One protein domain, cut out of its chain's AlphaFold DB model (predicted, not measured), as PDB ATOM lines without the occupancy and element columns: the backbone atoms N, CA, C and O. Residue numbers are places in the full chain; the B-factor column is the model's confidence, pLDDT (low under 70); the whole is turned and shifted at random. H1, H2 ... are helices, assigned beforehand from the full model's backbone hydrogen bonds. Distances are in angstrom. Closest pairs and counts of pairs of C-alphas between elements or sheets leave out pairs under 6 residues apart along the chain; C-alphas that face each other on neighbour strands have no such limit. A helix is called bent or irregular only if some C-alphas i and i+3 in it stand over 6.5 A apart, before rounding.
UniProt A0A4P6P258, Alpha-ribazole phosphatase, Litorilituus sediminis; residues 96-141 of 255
ATOM      1  N   LEU A  96     106.742 106.388 131.626       96.62
ATOM      2  CA  LEU A  96     106.918 105.743 130.329       96.62
ATOM      3  C   LEU A  96     106.180 104.399 130.206       96.62
ATOM      4  O   LEU A  96     105.878 103.971 129.099       96.62
ATOM      5  N   LEU A  97     105.864 103.748 131.331       97.12
ATOM      6  CA  LEU A  97     105.100 102.494 131.342       97.12
ATOM      7  C   LEU A  97     103.584 102.719 131.491       97.12
ATOM      8  O   LEU A  97     102.821 101.755 131.539       97.12
ATOM      9  N   ASP A  98     103.133 103.971 131.605       97.94
ATOM     10  CA  ASP A  98     101.718 104.309 131.750       97.94
ATOM     11  C   ASP A  98     100.958 104.022 130.447       97.94
ATOM     12  O   ASP A  98     101.361 104.455 129.370       97.94
ATOM     13  N   GLY A  99      99.866 103.264 130.534       97.75
ATOM     14  CA  GLY A  99      99.028 102.904 129.388       97.75
ATOM     15  C   GLY A  99      99.639 101.888 128.418       97.75
ATOM     16  O   GLY A  99      98.930 101.432 127.525       97.75
ATOM     17  N   VAL A 100     100.904 101.497 128.595       97.94
ATOM     18  CA  VAL A 100     101.535 100.435 127.802       97.94
ATOM     19  C   VAL A 100     100.999  99.088 128.270       97.94
ATOM     20  O   VAL A 100     101.107  98.745 129.452       97.94
ATOM     21  N   SER A 101     100.407  98.326 127.351       97.81
ATOM     22  CA  SER A 101      99.895  97.001 127.682       97.81
ATOM     23  C   SER A 101     101.027  96.075 128.121       97.81
ATOM     24  O   SER A 101     102.163  96.185 127.660       97.81
ATOM     25  N   PHE A 102     100.728  95.142 129.022       97.31
ATOM     26  CA  PHE A 102     101.729  94.184 129.491       97.31
ATOM     27  C   PHE A 102     102.311  93.333 128.349       97.31
ATOM     28  O   PHE A 102     103.502  93.029 128.374       97.31
ATOM     29  N   ASP A 103     101.521  93.036 127.315       97.12
ATOM     30  CA  ASP A 103     101.985  92.311 126.125       97.12
ATOM     31  C   ASP A 103     102.968  93.140 125.275       97.12
ATOM     32  O   ASP A 103     103.849  92.588 124.619       97.12
ATOM     33  N   GLU A 104     102.859  94.470 125.307       96.56
ATOM     34  CA  GLU A 104     103.721  95.394 124.558       96.56
ATOM     35  C   GLU A 104     104.880  95.940 125.399       96.56
ATOM     36  O   GLU A 104     105.731  96.663 124.878       96.56
ATOM     37  N   LEU A 105     104.958  95.598 126.688       95.69
ATOM     38  CA  LEU A 105     105.903  96.209 127.621       95.69
ATOM     39  C   LEU A 105     107.366  96.037 127.187       95.69
ATOM     40  O   LEU A 105     108.172  96.942 127.376       95.69
ATOM     41  N   GLU A 106     107.718  94.910 126.561       94.94
ATOM     42  CA  GLU A 106     109.078  94.654 126.057       94.94
ATOM     43  C   GLU A 106     109.489  95.566 124.894       94.94
ATOM     44  O   GLU A 106     110.681  95.708 124.626       94.94
ATOM     45  N   THR A 107     108.527  96.198 124.220       94.50
ATOM     46  CA  THR A 107     108.787  97.127 123.107       94.50
ATOM     47  C   THR A 107     109.218  98.515 123.577       94.50
ATOM     48  O   THR A 107     109.658  99.335 122.771       94.50
ATOM     49  N   VAL A 108     109.107  98.782 124.879       95.69
ATOM     50  CA  VAL A 108     109.454 100.067 125.474       95.69
ATOM     51  C   VAL A 108     110.963 100.315 125.406       95.69
ATOM     52  O   VAL A 108     111.758  99.589 126.004       95.69
ATOM     53  N   ASP A 109     111.353 101.396 124.729       94.25
ATOM     54  CA  ASP A 109     112.745 101.830 124.636       94.25
ATOM     55  C   ASP A 109     113.182 102.608 125.889       94.25
ATOM     56  O   ASP A 109     112.731 103.724 126.159       94.25
ATOM     57  N   LEU A 110     114.105 102.015 126.648       95.19
ATOM     58  CA  LEU A 110     114.714 102.612 127.838       95.19
ATOM     59  C   LEU A 110     116.098 103.226 127.567       95.19
ATOM     60  O   LEU A 110     116.710 103.777 128.484       95.19
ATOM     61  N   SER A 111     116.607 103.163 126.332       93.50
ATOM     62  CA  SER A 111     117.971 103.592 125.983       93.50
ATOM     63  C   SER A 111     118.234 105.073 126.276       93.50
ATOM     64  O   SER A 111     119.348 105.445 126.648       93.50
ATOM     65  N   ALA A 112     117.193 105.907 126.202       93.06
ATOM     66  CA  ALA A 112     117.246 107.333 126.514       93.06
ATOM     67  C   ALA A 112     117.359 107.654 128.021       93.06
ATOM     68  O   ALA A 112     117.532 108.821 128.378       93.06
ATOM     69  N   PHE A 113     117.278 106.657 128.914       93.31
ATOM     70  CA  PHE A 113     117.275 106.837 130.371       93.31
ATOM     71  C   PHE A 113     118.469 106.115 131.011       93.31
ATOM     72  O   PHE A 113     118.344 104.952 131.399       93.31
ATOM     73  N   PRO A 114     119.636 106.777 131.162       91.06
ATOM     74  CA  PRO A 114     120.884 106.144 131.603       91.06
ATOM     75  C   PRO A 114     120.785 105.326 132.898       91.06
ATOM     76  O   PRO A 114     121.479 104.327 133.050       91.06
ATOM     77  N   GLN A 115     119.907 105.728 133.818       89.25
ATOM     78  CA  GLN A 115     119.669 105.065 135.099       89.25
ATOM     79  C   GLN A 115     119.025 103.673 134.976       89.25
ATOM     80  O   GLN A 115     119.164 102.859 135.885       89.25
ATOM     81  N   VAL A 116     118.319 103.400 133.875       91.56
ATOM     82  CA  VAL A 116     117.610 102.131 133.632       91.56
ATOM     83  C   VAL A 116     117.873 101.556 132.237       91.56
ATOM     84  O   VAL A 116     117.269 100.556 131.875       91.56
ATOM     85  N   SER A 117     118.793 102.133 131.459       90.69
ATOM     86  CA  SER A 117     119.036 101.768 130.054       90.69
ATOM     87  C   SER A 117     119.504 100.325 129.849       90.69
ATOM     88  O   SER A 117     119.369  99.782 128.758       90.69
ATOM     89  N   GLN A 118     120.048  99.699 130.897       91.25
ATOM     90  CA  GLN A 118     120.478  98.296 130.902       91.25
ATOM     91  C   GLN A 118     119.406  97.334 131.435       91.25
ATOM     92  O   GLN A 118     119.614  96.120 131.446       91.25
ATOM     93  N   GLN A 119     118.279  97.850 131.927       90.94
ATOM     94  CA  GLN A 119     117.195  97.034 132.459       90.94
ATOM     95  C   GLN A 119     116.201  96.684 131.356       90.94
ATOM     96  O   GLN A 119     115.959  97.464 130.438       90.94
ATOM     97  N   LYS A 120     115.579  95.510 131.472       95.12
ATOM     98  CA  LYS A 120     114.387  95.191 130.686       95.12
ATOM     99  C   LYS A 120     113.163  95.863 131.325       95.12
ATOM    100  O   LYS A 120     113.084  95.860 132.557       95.12
ATOM    101  N   PRO A 121     112.187  96.351 130.537       95.50
ATOM    102  CA  PRO A 121     110.966  96.963 131.065       95.50
ATOM    103  C   PRO A 121     110.236  96.108 132.113       95.50
ATOM    104  O   PRO A 121     109.865  96.621 133.166       95.50
ATOM    105  N   TRP A 122     110.122  94.792 131.887       96.56
ATOM    106  CA  TRP A 122     109.542  93.860 132.863       96.56
ATOM    107  C   TRP A 122     110.309  93.812 134.186       96.56
ATOM    108  O   TRP A 122     109.707  93.934 135.248       96.56
ATOM    109  N   SER A 123     111.637  93.700 134.140       96.12
ATOM    110  CA  SER A 123     112.466  93.658 135.353       96.12
ATOM    111  C   SER A 123     112.404  94.968 136.143       96.12
ATOM    112  O   SER A 123     112.401  94.951 137.372       96.12
ATOM    113  N   LEU A 124     112.319  96.105 135.447       96.88
ATOM    114  CA  LEU A 124     112.117  97.412 136.070       96.88
ATOM    115  C   LEU A 124     110.739  97.502 136.748       96.88
ATOM    116  O   LEU A 124     110.642  97.973 137.882       96.88
ATOM    117  N   LEU A 125     109.683  97.026 136.081       96.81
ATOM    118  CA  LEU A 125     108.330  96.998 136.638       96.81
ATOM    119  C   LEU A 125     108.231  96.081 137.870       96.81
ATOM    120  O   LEU A 125     107.636  96.460 138.878       96.81
ATOM    121  N   GLU A 126     108.863  94.907 137.836       96.50
ATOM    122  CA  GLU A 126     108.956  94.013 138.996       96.50
ATOM    123  C   GLU A 126     109.693  94.676 140.165       96.50
ATOM    124  O   GLU A 126     109.208  94.644 141.298       96.50
ATOM    125  N   ALA A 127     110.830  95.330 139.900       96.69
ATOM    126  CA  ALA A 127     111.575  96.064 140.920       96.69
ATOM    127  C   ALA A 127     110.732  97.191 141.540       96.69
ATOM    128  O   ALA A 127     110.767  97.384 142.759       96.69
ATOM    129  N   PHE A 128     109.934  97.884 140.721       96.94
ATOM    130  CA  PHE A 128     108.968  98.875 141.184       96.94
ATOM    131  C   PHE A 128     107.917  98.260 142.111       96.94
ATOM    132  O   PHE A 128     107.709  98.777 143.203       96.94
ATOM    133  N   TRP A 129     107.295  97.134 141.752       95.50
ATOM    134  CA  TRP A 129     106.317  96.486 142.633       95.50
ATOM    135  C   TRP A 129     106.915  95.992 143.952       95.50
ATOM    136  O   TRP A 129     106.236  96.039 144.978       95.50
ATOM    137  N   GLN A 130     108.172  95.542 143.943       96.75
ATOM    138  CA  GLN A 130     108.855  95.092 145.156       96.75
ATOM    139  C   GLN A 130     109.291  96.248 146.057       96.75
ATOM    140  O   GLN A 130     109.331  96.069 147.268       96.75
ATOM    141  N   ASN A 131     109.624  97.418 145.503       96.25
ATOM    142  CA  ASN A 131     110.147  98.555 146.266       96.25
ATOM    143  C   ASN A 131     109.648  99.908 145.715       96.25
ATOM    144  O   ASN A 131     110.465 100.744 145.315       96.25
ATOM    145  N   PRO A 132     108.329 100.187 145.720       95.19
ATOM    146  CA  PRO A 132     107.761 101.339 145.010       95.19
ATOM    147  C   PRO A 132     108.172 102.692 145.607       95.19
ATOM    148  O   PRO A 132     108.070 103.721 144.948       95.19
ATOM    149  N   ALA A 133     108.652 102.714 146.855       95.75
ATOM    150  CA  ALA A 133     109.181 103.918 147.493       95.75
ATOM    151  C   ALA A 133     110.623 104.258 147.075       95.75
ATOM    152  O   ALA A 133     111.057 105.394 147.269       95.75
ATOM    153  N   GLN A 134     111.371 103.284 146.551       95.75
ATOM    154  CA  GLN A 134     112.796 103.422 146.225       95.75
ATOM    155  C   GLN A 134     113.061 103.363 144.720       95.75
ATOM    156  O   GLN A 134     113.982 104.011 144.228       95.75
ATOM    157  N   VAL A 135     112.263 102.589 143.986       95.44
ATOM    158  CA  VAL A 135     112.372 102.443 142.537       95.44
ATOM    159  C   VAL A 135     111.390 103.403 141.882       95.44
ATOM    160  O   VAL A 135     110.191 103.322 142.120       95.44
ATOM    161  N   ASN A 136     111.896 104.299 141.035       93.81
ATOM    162  CA  ASN A 136     111.069 105.198 140.236       93.81
ATOM    163  C   ASN A 136     111.108 104.764 138.771       93.81
ATOM    164  O   ASN A 136     112.185 104.535 138.214       93.81
ATOM    165  N   LEU A 137     109.938 104.694 138.141       96.62
ATOM    166  CA  LEU A 137     109.840 104.483 136.701       96.62
ATOM    167  C   LEU A 137     110.250 105.776 135.957       96.62
ATOM    168  O   LEU A 137     110.018 106.879 136.461       96.62
ATOM    169  N   PRO A 138     110.868 105.694 134.766       96.62
ATOM    170  CA  PRO A 138     111.217 106.869 133.976       96.62
ATOM    171  C   PRO A 138     110.014 107.768 133.703       96.62
ATOM    172  O   PRO A 138     108.964 107.287 133.286       96.62
ATOM    173  N   LEU A 139     110.185 109.078 133.912       96.75
ATOM    174  CA  LEU A 139     109.147 110.108 133.739       96.75
ATOM    175  C   LEU A 139     107.905 109.949 134.640       96.75
ATOM    176  O   LEU A 139     106.937 110.692 134.476       96.75
ATOM    177  N   ALA A 140     107.920 109.006 135.584       97.62
ATOM    178  CA  ALA A 140     106.841 108.809 136.540       97.62
ATOM    179  C   ALA A 140     106.892 109.846 137.663       97.62
ATOM    180  O   ALA A 140     107.936 110.445 137.937       97.62
ATOM    181  N   GLU A 141     105.765 110.025 138.352       97.75
ATOM    182  CA  GLU A 141     105.801 110.733 139.629       97.75
ATOM    183  C   GLU A 141     106.401 109.816 140.709       97.75
ATOM    184  O   GLU A 141     106.059 108.636 140.758       97.75
TER     185      GLU A 141
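AT A GLANCE: This is residues 96 to 141 of the 255 residues of the protein "Alpha-ribazole phosphatase" of Litorilituus sediminis (UniProt A0A4P6P258). Mostly loops with little regular structure: the helix H2 and the short helix H1 meet near the end of H1 and the start of H2, making a corner like a V. The link of residues 108 to 120 loops out between them, and beyond H2 the last residues fold back toward the first. The printed part has 46 residues with two named helices, H1 then H2, and no named strand; its class is all helix, with 16 residues in named elements. It is compact, with a radius of gyration of the C-alphas of 9.9 A, and rounded, spanning 25 by 21 by 18 A.

IN THESE COORDINATES: H2, residues 121 to 130, is 14.4 A long, from C-alpha 121 at (110.966, 96.963, 131.065) to C-alpha 130 at (108.855, 95.092, 145.156). H1, residues 102 to 107, begins at C-alpha 102 at (101.729, 94.184, 129.491); it is irregular, with C-alphas 103 and 106 7.5 A apart.

HOW THE PARTS SIT: H2 and H1 touch, and their closest C-alphas, those of Pro 121 and Glu 106, are 5.8 A apart. They run opposite ways at a steep tilt of 54 degrees. In H2 every O i to N i+4 pair is within hydrogen-bond range; in H1 0 of 2 are, beside 2 of 3 O i to N i+3 pairs.

THE WHOLE: The C-alphas farthest apart, those of Asp 103 and Gln 134, are 25.4 A apart. The link from H1 to H2 is long, with 13 residues. Residues 129 to 134, of which 129 to 130 belong to H2, stand free. The printed part has no cut, and no printed residue is under 70 in pLDDT.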